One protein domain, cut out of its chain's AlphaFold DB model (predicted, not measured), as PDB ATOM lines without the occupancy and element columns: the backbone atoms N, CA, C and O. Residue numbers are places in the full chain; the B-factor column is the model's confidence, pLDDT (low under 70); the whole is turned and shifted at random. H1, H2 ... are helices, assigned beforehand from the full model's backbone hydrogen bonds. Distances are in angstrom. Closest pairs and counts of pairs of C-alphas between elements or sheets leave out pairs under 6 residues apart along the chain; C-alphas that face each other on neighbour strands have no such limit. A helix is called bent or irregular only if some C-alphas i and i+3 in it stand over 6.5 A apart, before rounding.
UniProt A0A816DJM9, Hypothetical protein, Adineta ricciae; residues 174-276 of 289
ATOM      1  N   LYS A 174     -58.588  36.153  36.959       90.06
ATOM      2  CA  LYS A 174     -57.413  37.019  37.098       90.06
ATOM      3  C   LYS A 174     -56.462  36.564  38.194       90.06
ATOM      4  O   LYS A 174     -55.256  36.534  37.966       90.06
ATOM      5  N   TYR A 175     -56.980  36.237  39.376       88.25
ATOM      6  CA  TYR A 175     -56.132  35.751  40.463       88.25
ATOM      7  C   TYR A 175     -55.466  34.435  40.068       88.25
ATOM      8  O   TYR A 175     -54.251  34.294  40.184       88.25
ATOM      9  N   LEU A 176     -56.245  33.504  39.512       89.94
ATOM     10  CA  LEU A 176     -55.713  32.220  39.080       89.94
ATOM     11  C   LEU A 176     -54.666  32.381  37.965       89.94
ATOM     12  O   LEU A 176     -53.613  31.751  38.023       89.94
ATOM     13  N   PHE A 177     -54.894  33.285  37.006       93.25
ATOM     14  CA  PHE A 177     -53.898  33.661  36.000       93.25
ATOM     15  C   PHE A 177     -52.591  34.165  36.632       93.25
ATOM     16  O   PHE A 177     -51.509  33.710  36.261       93.25
ATOM     17  N   GLN A 178     -52.678  35.076  37.607       91.38
ATOM     18  CA  GLN A 178     -51.505  35.601  38.310       91.38
ATOM     19  C   GLN A 178     -50.742  34.499  39.044       91.38
ATOM     20  O   GLN A 178     -49.517  34.467  38.973       91.38
ATOM     21  N   CYS A 179     -51.443  33.570  39.695       90.19
ATOM     22  CA  CYS A 179     -50.806  32.436  40.355       90.19
ATOM     23  C   CYS A 179     -50.080  31.520  39.365       90.19
ATOM     24  O   CYS A 179     -48.992  31.053  39.686       90.19
ATOM     25  N   VAL A 180     -50.617  31.303  38.157       93.75
ATOM     26  CA  VAL A 180     -49.908  30.539  37.113       93.75
ATOM     27  C   VAL A 180     -48.633  31.262  36.677       93.75
ATOM     28  O   VAL A 180     -47.567  30.655  36.665       93.75
ATOM     29  N   ILE A 181     -48.718  32.558  36.352       95.12
ATOM     30  CA  ILE A 181     -47.559  33.361  35.920       95.12
ATOM     31  C   ILE A 181     -46.483  33.445  37.014       95.12
ATOM     32  O   ILE A 181     -45.288  33.460  36.720       95.12
ATOM     33  N   ASN A 182     -46.902  33.483  38.279       91.88
ATOM     34  CA  ASN A 182     -46.006  33.546  39.427       91.88
ATOM     35  C   ASN A 182     -45.547  32.171  39.934       91.88
ATOM     36  O   ASN A 182     -44.802  32.146  40.907       91.88
ATOM     37  N   GLU A 183     -45.942  31.066  39.287       89.69
ATOM     38  CA  GLU A 183     -45.574  29.687  39.665       89.69
ATOM     39  C   GLU A 183     -46.029  29.302  41.089       89.69
ATOM     40  O   GLU A 183     -45.366  28.557  41.796       89.69
ATOM     41  N   GLN A 184     -47.188  29.814  41.513       86.56
ATOM     42  CA  GLN A 184     -47.778  29.602  42.845       86.56
ATOM     43  C   GLN A 184     -48.893  28.544  42.855       86.56
ATOM     44  O   GLN A 184     -49.585  28.357  43.854       86.56
ATOM     45  N   THR A 185     -49.145  27.877  41.729       87.31
ATOM     46  CA  THR A 185     -50.265  26.935  41.591       87.31
ATOM     47  C   THR A 185     -50.064  25.619  42.328       87.31
ATOM     48  O   THR A 185     -51.058  24.990  42.682       87.31
ATOM     49  N   ASP A 186     -48.827  25.211  42.602       83.12
ATOM     50  CA  ASP A 186     -48.554  23.980  43.350       83.12
ATOM     51  C   ASP A 186     -48.968  24.117  44.820       83.12
ATOM     52  O   ASP A 186     -49.668  23.246  45.339       83.12
ATOM     53  N   ASP A 187     -48.686  25.264  45.443       77.56
ATOM     54  CA  ASP A 187     -49.189  25.586  46.783       77.56
ATOM     55  C   ASP A 187     -50.725  25.600  46.806       77.56
ATOM     56  O   ASP A 187     -51.355  25.042  47.706       77.56
ATOM     57  N   LEU A 188     -51.356  26.182  45.775       80.75
ATOM     58  CA  LEU A 188     -52.817  26.185  45.646       80.75
ATOM     59  C   LEU A 188     -53.385  24.768  45.541       80.75
ATOM     60  O   LEU A 188     -54.399  24.480  46.173       80.75
ATOM     61  N   ARG A 189     -52.737  23.873  44.787       84.56
ATOM     62  CA  ARG A 189     -53.150  22.467  44.681       84.56
ATOM     63  C   ARG A 189     -53.081  21.752  46.016       84.56
ATOM     64  O   ARG A 189     -54.019  21.038  46.346       84.56
ATOM     65  N   SER A 190     -52.013  21.956  46.785       79.06
ATOM     66  CA  SER A 190     -51.891  21.365  48.120       79.06
ATOM     67  C   SER A 190     -53.001  21.833  49.060       79.06
ATOM     68  O   SER A 190     -53.468  21.059  49.889       79.06
ATOM     69  N   LEU A 191     -53.459  23.078  48.911       73.62
ATOM     70  CA  LEU A 191     -54.568  23.615  49.698       73.62
ATOM     71  C   LEU A 191     -55.913  23.008  49.294       73.62
ATOM     72  O   LEU A 191     -56.715  22.661  50.152       73.62
ATOM     73  N   VAL A 192     -56.169  22.854  47.998       76.81
ATOM     74  CA  VAL A 192     -57.453  22.356  47.482       76.81
ATOM     75  C   VAL A 192     -57.401  20.889  47.042       76.81
ATOM     76  O   VAL A 192     -58.148  20.492  46.150       76.81
ATOM     77  N   ALA A 193     -56.527  20.085  47.654       77.06
ATOM     78  CA  ALA A 193     -56.243  18.712  47.226       77.06
ATOM     79  C   ALA A 193     -57.491  17.811  47.210       77.06
ATOM     80  O   ALA A 193     -57.628  16.967  46.332       77.06
ATOM     81  N   ASP A 194     -58.432  18.054  48.123       74.00
ATOM     82  CA  ASP A 194     -59.680  17.292  48.241       74.00
ATOM     83  C   ASP A 194     -60.856  17.954  47.498       74.00
ATOM     84  O   ASP A 194     -62.021  17.704  47.804       74.00
ATOM     85  N   GLN A 195     -60.584  18.886  46.578       74.25
ATOM     86  CA  GLN A 195     -61.610  19.661  45.880       74.25
ATOM     87  C   GLN A 195     -61.423  19.593  44.358       74.25
ATOM     88  O   GLN A 195     -60.894  20.512  43.725       74.25
ATOM     89  N   ASP A 196     -61.934  18.517  43.752       81.62
ATOM     90  CA  ASP A 196     -61.800  18.212  42.319       81.62
ATOM     91  C   ASP A 196     -62.202  19.360  41.382       81.62
ATOM     92  O   ASP A 196     -61.661  19.506  40.285       81.62
ATOM     93  N   GLU A 197     -63.193  20.171  41.758       81.25
ATOM     94  CA  GLU A 197     -63.596  21.341  40.968       81.25
ATOM     95  C   GLU A 197     -62.467  22.381  40.864       81.25
ATOM     96  O   GLU A 197     -62.169  22.870  39.774       81.25
ATOM     97  N   TYR A 198     -61.801  22.694  41.979       82.25
ATOM     98  CA  TYR A 198     -60.716  23.675  42.003       82.25
ATOM     99  C   TYR A 198     -59.449  23.133  41.348       82.25
ATOM    100  O   TYR A 198     -58.794  23.866  40.609       82.25
ATOM    101  N   LEU A 199     -59.141  21.846  41.535       87.62
ATOM    102  CA  LEU A 199     -58.023  21.202  40.843       87.62
ATOM    103  C   LEU A 199     -58.188  21.244  39.318       87.62
ATOM    104  O   LEU A 199     -57.220  21.526  38.603       87.62
ATOM    105  N   ARG A 200     -59.413  21.031  38.816       89.19
ATOM    106  CA  ARG A 200     -59.740  21.189  37.390       89.19
ATOM    107  C   ARG A 200     -59.541  22.627  36.926       89.19
ATOM    108  O   ARG A 200     -58.778  22.840  35.993       89.19
ATOM    109  N   LYS A 201     -60.102  23.614  37.638       88.62
ATOM    110  CA  LYS A 201     -59.914  25.045  37.322       88.62
ATOM    111  C   LYS A 201     -58.437  25.435  37.225       88.62
ATOM    112  O   LYS A 201     -58.046  26.112  36.275       88.62
ATOM    113  N   ILE A 202     -57.613  24.998  38.183       91.19
ATOM    114  CA  ILE A 202     -56.165  25.257  38.174       91.19
ATOM    115  C   ILE A 202     -55.517  24.633  36.933       91.19
ATOM    116  O   ILE A 202     -54.774  25.305  36.219       91.19
ATOM    117  N   THR A 203     -55.826  23.367  36.652       93.50
ATOM    118  CA  THR A 203     -55.257  22.621  35.519       93.50
ATOM    119  C   THR A 203     -55.650  23.225  34.169       93.50
ATOM    120  O   THR A 203     -54.801  23.366  33.283       93.50
ATOM    121  N   ASP A 204     -56.903  23.653  34.021       93.00
ATOM    122  CA  ASP A 204     -57.407  24.303  32.811       93.00
ATOM    123  C   ASP A 204     -56.717  25.654  32.577       93.00
ATOM    124  O   ASP A 204     -56.275  25.948  31.460       93.00
ATOM    125  N   MET A 205     -56.554  26.463  33.633       93.75
ATOM    126  CA  MET A 205     -55.846  27.739  33.525       93.75
ATOM    127  C   MET A 205     -54.378  27.536  33.139       93.75
ATOM    128  O   MET A 205     -53.871  28.230  32.259       93.75
ATOM    129  N   GLU A 206     -53.685  26.575  33.746       94.94
ATOM    130  CA  GLU A 206     -52.295  26.277  33.396       94.94
ATOM    131  C   GLU A 206     -52.130  25.835  31.949       94.94
ATOM    132  O   GLU A 206     -51.252  26.345  31.248       94.94
ATOM    133  N   SER A 207     -52.990  24.920  31.500       95.25
ATOM    134  CA  SER A 207     -52.973  24.394  30.134       95.25
ATOM    135  C   SER A 207     -53.191  25.500  29.102       95.25
ATOM    136  O   SER A 207     -52.650  25.439  28.001       95.25
ATOM    137  N   ARG A 208     -53.938  26.546  29.471       94.56
ATOM    138  CA  ARG A 208     -54.158  27.729  28.638       94.56
ATOM    139  C   ARG A 208     -52.992  28.721  28.681       94.56
ATOM    140  O   ARG A 208     -52.607  29.259  27.647       94.56
ATOM    141  N   VAL A 209     -52.450  29.003  29.865       96.38
ATOM    142  CA  VAL A 209     -51.513  30.118  30.084       96.38
ATOM    143  C   VAL A 209     -50.063  29.726  29.817       96.38
ATOM    144  O   VAL A 209     -49.351  30.480  29.152       96.38
ATOM    145  N   ARG A 210     -49.616  28.557  30.299       95.94
ATOM    146  CA  ARG A 210     -48.205  28.136  30.209       95.94
ATOM    147  C   ARG A 210     -47.693  28.080  28.762       95.94
ATOM    148  O   ARG A 210     -46.608  28.609  28.525       95.94
ATOM    149  N   PRO A 211     -48.432  27.524  27.775       97.12
ATOM    150  CA  PRO A 211     -47.943  27.476  26.397       97.12
ATOM    151  C   PRO A 211     -47.745  28.868  25.794       97.12
ATOM    152  O   PRO A 211     -46.713  29.128  25.181       97.12
ATOM    153  N   ILE A 212     -48.699  29.778  26.023       96.56
ATOM    154  CA  ILE A 212     -48.643  31.155  25.518       96.56
ATOM    155  C   ILE A 212     -47.475  31.901  26.168       96.56
ATOM    156  O   ILE A 212     -46.686  32.534  25.474       96.56
ATOM    157  N   TYR A 213     -47.320  31.790  27.490       96.94
ATOM    158  CA  TYR A 213     -46.219  32.426  28.212       96.94
ATOM    159  C   TYR A 213     -44.851  31.938  27.715       96.94
ATOM    160  O   TYR A 213     -43.990  32.752  27.379       96.94
ATOM    161  N   ASN A 214     -44.678  30.621  27.571       96.06
ATOM    162  CA  ASN A 214     -43.445  30.033  27.047       96.06
ATOM    163  C   ASN A 214     -43.165  30.492  25.610       96.06
ATOM    164  O   ASN A 214     -42.021  30.794  25.274       96.06
ATOM    165  N   GLN A 215     -44.201  30.596  24.772       96.06
ATOM    166  CA  GLN A 215     -44.068  31.105  23.411       96.06
ATOM    167  C   GLN A 215     -43.617  32.571  23.390       96.06
ATOM    168  O   GLN A 215     -42.777  32.918  22.562       96.06
ATOM    169  N   ILE A 216     -44.127  33.425  24.283       95.50
ATOM    170  CA  ILE A 216     -43.685  34.824  24.402       95.50
ATOM    171  C   ILE A 216     -42.190  34.876  24.720       95.50
ATOM    172  O   ILE A 216     -41.445  35.533  23.995       95.50
ATOM    173  N   VAL A 217     -41.752  34.161  25.764       95.75
ATOM    174  CA  VAL A 217     -40.342  34.130  26.192       95.75
ATOM    175  C   VAL A 217     -39.449  33.677  25.037       95.75
ATOM    176  O   VAL A 217     -38.564  34.421  24.619       95.75
ATOM    177  N   GLN A 218     -39.759  32.527  24.431       96.62
ATOM    178  CA  GLN A 218     -38.988  31.979  23.311       96.62
ATOM    179  C   GLN A 218     -38.943  32.922  22.105       96.62
ATOM    180  O   GLN A 218     -37.899  33.075  21.477       96.62
ATOM    181  N   THR A 219     -40.067  33.558  21.768       95.75
ATOM    182  CA  THR A 219     -40.155  34.478  20.625       95.75
ATOM    183  C   THR A 219     -39.268  35.700  20.838       95.75
ATOM    184  O   THR A 219     -38.521  36.091  19.942       95.75
ATOM    185  N   VAL A 220     -39.330  36.292  22.032       95.69
ATOM    186  CA  VAL A 220     -38.573  37.493  22.393       95.69
ATOM    187  C   VAL A 220     -37.075  37.201  22.464       95.69
ATOM    188  O   VAL A 220     -36.282  37.947  21.891       95.69
ATOM    189  N   GLU A 221     -36.684  36.107  23.116       95.00
ATOM    190  CA  GLU A 221     -35.281  35.700  23.234       95.00
ATOM    191  C   GLU A 221     -34.677  35.347  21.875       95.00
ATOM    192  O   GLU A 221     -33.596  35.829  21.540       95.00
ATOM    193  N   LYS A 222     -35.401  34.581  21.048       96.12
ATOM    194  CA  LYS A 222     -34.962  34.234  19.693       96.12
ATOM    195  C   LYS A 222     -34.779  35.477  18.827       96.12
ATOM    196  O   LYS A 222     -33.743  35.624  18.185       96.12
ATOM    197  N   PHE A 223     -35.759  36.384  18.830       96.19
ATOM    198  CA  PHE A 223     -35.647  37.630  18.075       96.19
ATOM    199  C   PHE A 223     -34.446  38.452  18.549       96.19
ATOM    200  O   PHE A 223     -33.732  39.023  17.728       96.19
ATOM    201  N   HIS A 224     -34.211  38.531  19.861       95.25
ATOM    202  CA  HIS A 224     -33.048  39.234  20.385       95.25
ATOM    203  C   HIS A 224     -31.737  38.594  19.921       95.25
ATOM    204  O   HIS A 224     -30.904  39.305  19.372       95.25
ATOM    205  N   GLU A 225     -31.579  37.280  20.061       95.62
ATOM    206  CA  GLU A 225     -30.348  36.574  19.694       95.62
ATOM    207  C   GLU A 225     -30.001  36.728  18.206       95.62
ATOM    208  O   GLU A 225     -28.850  36.993  17.866       95.62
ATOM    209  N   GLU A 226     -30.998  36.657  17.319       95.75
ATOM    210  CA  GLU A 226     -30.816  36.822  15.869       95.75
ATOM    211  C   GLU A 226     -30.465  38.263  15.449       95.75
ATOM    212  O   GLU A 226     -30.037  38.491  14.319       95.75
ATOM    213  N   ASN A 227     -30.682  39.251  16.325       95.25
ATOM    214  CA  ASN A 227     -30.618  40.671  15.970       95.25
ATOM    215  C   ASN A 227     -29.784  41.530  16.931       95.25
ATOM    216  O   ASN A 227     -29.723  42.746  16.749       95.25
ATOM    217  N   LYS A 228     -29.143  40.943  17.946       93.50
ATOM    218  CA  LYS A 228     -28.417  41.671  19.001       93.50
ATOM    219  C   LYS A 228     -27.266  42.537  18.486       93.50
ATOM    220  O   LYS A 228     -26.971  43.562  19.092       93.50
ATOM    221  N   ASP A 229     -26.674  42.164  17.353       94.75
ATOM    222  CA  ASP A 229     -25.549  42.880  16.738       94.75
ATOM    223  C   ASP A 229     -25.983  44.128  15.947       94.75
ATOM    224  O   ASP A 229     -25.147  44.924  15.516       94.75
ATOM    225  N   LEU A 230     -27.293  44.326  15.743       94.94
ATOM    226  CA  LEU A 230     -27.811  45.537  15.115       94.94
ATOM    227  C   LEU A 230     -27.548  46.757  15.996       94.94
ATOM    228  O   LEU A 230     -27.568  46.687  17.227       94.94
ATOM    229  N   SER A 231     -27.394  47.923  15.364       95.69
ATOM    230  CA  SER A 231     -27.400  49.184  16.105       95.69
ATOM    231  C   SER A 231     -28.744  49.361  16.820       95.69
ATOM    232  O   SER A 231     -29.785  48.928  16.328       95.69
ATOM    233  N   ARG A 232     -28.760  50.052  17.966       93.75
ATOM    234  CA  ARG A 232     -29.987  50.262  18.758       93.75
ATOM    235  C   ARG A 232     -31.143  50.828  17.930       93.75
ATOM    236  O   ARG A 232     -32.305  50.502  18.170       93.75
ATOM    237  N   LYS A 233     -30.819  51.704  16.975       94.94
ATOM    238  CA  LYS A 233     -31.792  52.322  16.074       94.94
ATOM    239  C   LYS A 233     -32.337  51.300  15.077       94.94
ATOM    240  O   LYS A 233     -33.552  51.218  14.919       94.94
ATOM    241  N   ASP A 234     -31.465  50.513  14.456       95.75
ATOM    242  CA  ASP A 234     -31.863  49.512  13.462       95.75
ATOM    243  C   ASP A 234     -32.635  48.354  14.104       95.75
ATOM    244  O   ASP A 234     -33.622  47.885  13.541       95.75
ATOM    245  N   TYR A 235     -32.263  47.971  15.329       94.81
ATOM    246  CA  TYR A 235     -32.989  47.002  16.144       94.81
ATOM    247  C   TYR A 235     -34.434  47.453  16.395       94.81
ATOM    248  O   TYR A 235     -35.380  46.732  16.083       94.81
ATOM    249  N   ALA A 236     -34.623  48.688  16.876       94.38
ATOM    250  CA  ALA A 236     -35.948  49.262  17.108       94.38
ATOM    251  C   ALA A 236     -36.780  49.367  15.817       94.38
ATOM    252  O   ALA A 236     -37.973  49.064  15.825       94.38
ATOM    253  N   ILE A 237     -36.159  49.766  14.701       94.94
ATOM    254  CA  ILE A 237     -36.825  49.818  13.390       94.94
ATOM    255  C   ILE A 237     -37.279  48.421  12.963       94.94
ATOM    256  O   ILE A 237     -38.405  48.269  12.492       94.94
ATOM    257  N   LYS A 238     -36.446  47.393  13.163       94.56
ATOM    258  CA  LYS A 238     -36.797  46.016  12.808       94.56
ATOM    259  C   LYS A 238     -38.007  45.515  13.599       94.56
ATOM    260  O   LYS A 238     -38.958  45.036  12.986       94.56
ATOM    261  N   VAL A 239     -38.042  45.739  14.917       94.19
ATOM    262  CA  VAL A 239     -39.214  45.413  15.758       94.19
ATOM    263  C   VAL A 239     -40.476  46.136  15.273       94.19
ATOM    264  O   VAL A 239     -41.552  45.547  15.211       94.19
ATOM    265  N   MET A 240     -40.352  47.408  14.887       92.44
ATOM    266  CA  MET A 240     -41.479  48.208  14.391       92.44
ATOM    267  C   MET A 240     -41.949  47.812  12.986       92.44
ATOM    268  O   MET A 240     -43.097  48.086  12.637       92.44
ATOM    269  N   ASN A 241     -41.107  47.177  12.177       93.88
ATOM    270  CA  ASN A 241     -41.497  46.684  10.857       93.88
ATOM    271  C   ASN A 241     -42.156  45.299  10.932       93.88
ATOM    272  O   ASN A 241     -42.998  44.971  10.096       93.88
ATOM    273  N   GLU A 242     -41.848  44.511  11.960       93.31
ATOM    274  CA  GLU A 242     -42.449  43.198  12.189       93.31
ATOM    275  C   GLU A 242     -43.679  43.302  13.100       93.31
ATOM    276  O   GLU A 242     -43.580  43.347  14.324       93.31
ATOM    277  N   ASN A 243     -44.878  43.316  12.503       87.69
ATOM    278  CA  ASN A 243     -46.143  43.496  13.235       87.69
ATOM    279  C   ASN A 243     -46.310  42.562  14.447       87.69
ATOM    280  O   ASN A 243     -46.820  43.002  15.474       87.69
ATOM    281  N   ALA A 244     -45.860  41.308  14.346       88.62
ATOM    282  CA  ALA A 244     -45.942  40.330  15.432       88.62
ATOM    283  C   ALA A 244     -45.026  40.658  16.630       88.62
ATOM    284  O   ALA A 244     -45.294  40.202  17.738       88.62
ATOM    285  N   MET A 245     -43.969  41.454  16.428       91.81
ATOM    286  CA  MET A 245     -42.986  41.804  17.463       91.81
ATOM    287  C   MET A 245     -43.293  43.129  18.160       91.81
ATOM    288  O   MET A 245     -42.833  43.355  19.277       91.81
ATOM    289  N   LYS A 246     -44.113  43.991  17.542       92.75
ATOM    290  CA  LYS A 246     -44.481  45.313  18.079       92.75
ATOM    291  C   LYS A 246     -44.974  45.264  19.522       92.75
ATOM    292  O   LYS A 246     -44.607  46.114  20.327       92.75
ATOM    293  N   VAL A 247     -45.789  44.264  19.851       92.88
ATOM    294  CA  VAL A 247     -46.352  44.085  21.197       92.88
ATOM    295  C   VAL A 247     -45.270  43.803  22.248       92.88
ATOM    296  O   VAL A 247     -45.401  44.218  23.395       92.88
ATOM    297  N   TYR A 248     -44.151  43.194  21.849       95.25
ATOM    298  CA  TYR A 248     -43.023  42.869  22.725       95.25
ATOM    299  C   TYR A 248     -41.946  43.959  22.778       95.25
ATOM    300  O   TYR A 248     -40.923  43.770  23.436       95.25
ATOM    301  N   MET A 249     -42.162  45.111  22.134       93.75
ATOM    302  CA  MET A 249     -41.210  46.228  22.106       93.75
ATOM    303  C   MET A 249     -40.654  46.601  23.499       93.75
ATOM    304  O   MET A 249     -39.439  46.772  23.611       93.75
ATOM    305  N   PRO A 250     -41.459  46.675  24.585       93.56
ATOM    306  CA  PRO A 250     -40.925  46.974  25.915       93.56
ATOM    307  C   PRO A 250     -39.932  45.921  26.429       93.56
ATOM    308  O   PRO A 250     -38.934  46.279  27.050       93.56
ATOM    309  N   LEU A 251     -40.187  44.636  26.156       95.88
ATOM    310  CA  LEU A 251     -39.312  43.531  26.555       95.88
ATOM    311  C   LEU A 251     -38.013  43.563  25.747       95.88
ATOM    312  O   LEU A 251     -36.926  43.608  26.315       95.88
ATOM    313  N   LEU A 252     -38.132  43.637  24.421       95.19
ATOM    314  CA  LEU A 252     -37.001  43.624  23.493       95.19
ATOM    315  C   LEU A 252     -36.030  44.788  23.742       95.19
ATOM    316  O   LEU A 252     -34.815  44.600  23.729       95.19
ATOM    317  N   MET A 253     -36.546  45.985  24.038       94.00
ATOM    318  CA  MET A 253     -35.705  47.145  24.353       94.00
ATOM    319  C   MET A 253     -35.015  47.045  25.720       94.00
ATOM    320  O   MET A 253     -33.924  47.598  25.879       94.00
ATOM    321  N   ASN A 254     -35.620  46.362  26.699       93.88
ATOM    322  CA  ASN A 254     -34.982  46.107  27.993       93.88
ATOM    323  C   ASN A 254     -33.836  45.102  27.853       93.88
ATOM    324  O   ASN A 254     -32.731  45.408  28.303       93.88
ATOM    325  N   ILE A 255     -34.071  43.983  27.158       93.94
ATOM    326  CA  ILE A 255     -33.040  42.974  26.879       93.94
ATOM    327  C   ILE A 255     -31.875  43.608  26.108       93.94
ATOM    328  O   ILE A 255     -30.730  43.505  26.540       93.94
ATOM    329  N   TYR A 256     -32.155  44.350  25.028       92.81
ATOM    330  CA  TYR A 256     -31.115  45.037  24.249       92.81
ATOM    331  C   TYR A 256     -30.296  46.022  25.100       92.81
ATOM    332  O   TYR A 256     -29.095  46.182  24.909       92.81
ATOM    333  N   GLY A 257     -30.941  46.694  26.055       89.88
ATOM    334  CA  GLY A 257     -30.287  47.612  26.983       89.88
ATOM    335  C   GLY A 257     -29.524  46.939  28.129       89.88
ATOM    336  O   GLY A 257     -29.040  47.665  28.998       89.88
ATOM    337  N   GLY A 258     -29.457  45.603  28.177       88.31
ATOM    338  CA  GLY A 258     -28.831  44.842  29.262       88.31
ATOM    339  C   GLY A 258     -29.573  44.941  30.599       88.31
ATOM    340  O   GLY A 258     -28.964  44.766  31.652       88.31
ATOM    341  N   LYS A 259     -30.868  45.281  30.580       89.56
ATOM    342  CA  LYS A 259     -31.704  45.376  31.782       89.56
ATOM    343  C   LYS A 259     -32.411  44.055  32.049       89.56
ATOM    344  O   LYS A 259     -32.801  43.345  31.121       89.56
ATOM    345  N   GLU A 260     -32.655  43.781  33.326       87.38
ATOM    346  CA  GLU A 260     -33.518  42.676  33.735       87.38
ATOM    347  C   GLU A 260     -34.911  42.840  33.112       87.38
ATOM    348  O   GLU A 260     -35.511  43.921  33.143       87.38
ATOM    349  N   THR A 261     -35.395  41.772  32.481       89.38
ATOM    350  CA  THR A 261     -36.640  41.782  31.714       89.38
ATOM    351  C   THR A 261     -37.707  40.995  32.450       89.38
ATOM    352  O   THR A 261     -37.622  39.782  32.601       89.38
ATOM    353  N   ASP A 262     -38.734  41.709  32.898       93.06
ATOM    354  CA  ASP A 262     -39.823  41.144  33.687       93.06
ATOM    355  C   ASP A 262     -40.961  40.642  32.780       93.06
ATOM    356  O   ASP A 262     -41.951  41.335  32.510       93.06
ATOM    357  N   PHE A 263     -40.792  39.416  32.280       94.94
ATOM    358  CA  PHE A 263     -41.803  38.720  31.481       94.94
ATOM    359  C   PHE A 263     -43.108  38.504  32.254       94.94
ATOM    360  O   PHE A 263     -44.191  38.617  31.673       94.94
ATOM    361  N   LYS A 264     -43.023  38.251  33.568       94.81
ATOM    362  CA  LYS A 264     -44.186  38.010  34.433       94.81
ATOM    363  C   LYS A 264     -45.075  39.254  34.487       94.81
ATOM    364  O   LYS A 264     -46.267  39.185  34.181       94.81
ATOM    365  N   LYS A 265     -44.498  40.426  34.762       94.25
ATOM    366  CA  LYS A 265     -45.227  41.705  34.782       94.25
ATOM    367  C   LYS A 265     -45.822  42.067  33.426       94.25
ATOM    368  O   LYS A 265     -46.941  42.590  33.366       94.25
ATOM    369  N   PHE A 266     -45.103  41.793  32.339       95.81
ATOM    370  CA  PHE A 266     -45.630  42.000  30.994       95.81
ATOM    371  C   PHE A 266     -46.853  41.119  30.727       95.81
ATOM    372  O   PHE A 266     -47.879  41.641  30.289       95.81
ATOM    373  N   ALA A 267     -46.780  39.825  31.055       95.56
ATOM    374  CA  ALA A 267     -47.889  38.891  30.889       95.56
ATOM    375  C   ALA A 267     -49.124  39.311  31.704       95.56
ATOM    376  O   ALA A 267     -50.232  39.324  31.173       95.56
ATOM    377  N   ILE A 268     -48.932  39.749  32.955       93.69
ATOM    378  CA  ILE A 268     -50.007  40.281  33.814       93.69
ATOM    379  C   ILE A 268     -50.669  41.516  33.202       93.69
ATOM    380  O   ILE A 268     -51.894  41.623  33.208       93.69
ATOM    381  N   SER A 269     -49.883  42.427  32.632       93.56
ATOM    382  CA  SER A 269     -50.411  43.654  32.021       93.56
ATOM    383  C   SER A 269     -51.169  43.396  30.710       93.56
ATOM    384  O   SER A 269     -52.017  44.200  30.338       93.56
ATOM    385  N   HIS A 270     -50.905  42.269  30.039       94.44
ATOM    386  CA  HIS A 270     -51.513  41.885  28.757       94.44
ATOM    387  C   HIS A 270     -52.408  40.637  28.867       94.44
ATOM    388  O   HIS A 270     -52.658  39.950  27.874       94.44
ATOM    389  N   MET A 271     -52.919  40.344  30.069       94.12
ATOM    390  CA  MET A 271     -53.798  39.200  30.349       94.12
ATOM    391  C   MET A 271     -54.992  39.128  29.381       94.12
ATOM    392  O   MET A 271     -55.315  38.066  28.849       94.12
ATOM    393  N   LYS A 272     -55.632  40.269  29.111       92.75
ATOM    394  CA  LYS A 272     -56.794  40.333  28.221       92.75
ATOM    395  C   LYS A 272     -56.400  40.202  26.751       92.75
ATOM    396  O   LYS A 272     -57.009  39.423  26.031       92.75
ATOM    397  N   ASP A 273     -55.388  40.941  26.316       91.62
ATOM    398  CA  ASP A 273     -55.107  41.097  24.886       91.62
ATOM    399  C   ASP A 273     -54.334  39.907  24.302       91.62
ATOM    400  O   ASP A 273     -54.556  39.536  23.151       91.62
ATOM    401  N   ILE A 274     -53.460  39.275  25.096       93.12
ATOM    402  CA  ILE A 274     -52.637  38.140  24.650       93.12
ATOM    403  C   ILE A 274     -53.239  36.802  25.090       93.12
ATOM    404  O   ILE A 274     -53.328  35.874  24.291       93.12
ATOM    405  N   PHE A 275     -53.683  36.695  26.346       93.88
ATOM    406  CA  PHE A 275     -54.193  35.431  26.892       93.88
ATOM    407  C   PHE A 275     -55.716  35.288  26.749       93.88
ATOM    408  O   PHE A 275     -56.258  34.201  26.977       93.88
ATOM    409  N   GLN A 276     -56.415  36.356  26.338       92.31
ATOM    410  CA  GLN A 276     -57.875  36.401  26.166       92.31
ATOM    411  C   GLN A 276     -58.639  36.051  27.450       92.31
ATOM    412  O   GLN A 276     -59.752  35.525  27.408       92.31
TER     413      GLN A 276
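AT A GLANCE: This is residues 174 to 276 of the 289 residues of the protein "Hypothetical protein" of Adineta ricciae (UniProt A0A816DJM9). One long helix, H3, bent at residues 209 and 210 but running nearly straight, makes the length of a loose rod, and the shorter helices line one side of it. At one end H2 and H3a form a hairpin, at the other H5 crosses H3b and forms a hairpin with H4, and between these ends H1 and H6 lie side by side. The printed part has 103 residues, with six named helices, H1 to H6 in order along the chain, and no named strand; its class is all helix. The radius of gyration of the C-alphas is 16.6 A, and the C-alphas span 56 by 24 by 19 A.

IN THESE COORDINATES: H1 is residues 174 to 181, beginning at C-alpha 174 at (-57.413, 37.019, 37.098), and H2 is residues 185 to 191. H3, residues 196 to 227, was assigned as one helix by its hydrogen bonds but is bent, with C-alphas 208 and 211 6.6 A apart. Its arms are H3a, residues 196 to 208, 18.3 A long, and H3b, residues 211 to 227, 24.1 A long, which ends at C-alpha 227 at (-30.618, 40.671, 15.970). H4 is residues 232 to 241, 14.4 A long. H5, residues 246 to 256, 14.7 A long, is irregular, with C-alphas 247 and 250 7.7 A apart. H6 is residues 263 to 269, ending at C-alpha 269 at (-50.411, 43.654, 32.021).

HOW THE PARTS SIT: H3 is the hub, touching three other helices, and its arms stand at a shallow tilt of 22 degrees. H1 touches residues 202 to 206 of H3a at a steep tilt of 63 degrees, the closest C-alphas being those of Val 180 and Glu 206, 6.1 A apart. H2 and H3a, a helical hairpin, only just touch, with 3 pairs of C-alphas within 8 A; the closest are those of Arg 189 and Leu 199, 6.3 A apart. H5 touches residues 220 to 224 of H3b at a steep tilt of 58 degrees, with the C-alphas of Val 220 and Leu 252 closest at 6.4 A. H4 and H5 form a helical hairpin at a shallow tilt of 18 degrees; their closest C-alphas, those of Met 240 and Lys 246, are 5.6 A apart. H6 touches H1, opposite ways at a shallow tilt of 11 degrees, with the C-alphas of Ile 181 and Lys 264 closest at 5.9 A. H6 is close to but not clearly touching H3b, with the C-alphas of Val 217 and Phe 263 closest at 7.2 A. Among the pairs that stay apart are H2 and H6, and H4 and H6. Every O i to N i+4 pair is within hydrogen-bond range in H1, H2, H3a, H3b, H4 and H6, and 5 of 7 are in H5.

THE WHOLE: The C-alphas farthest apart, those of Asp 194 and Ser 231, are 55.6 A apart. The printed part has no cut and no long link. The mean pLDDT of the printed part is 91.5, and no printed residue is under 70.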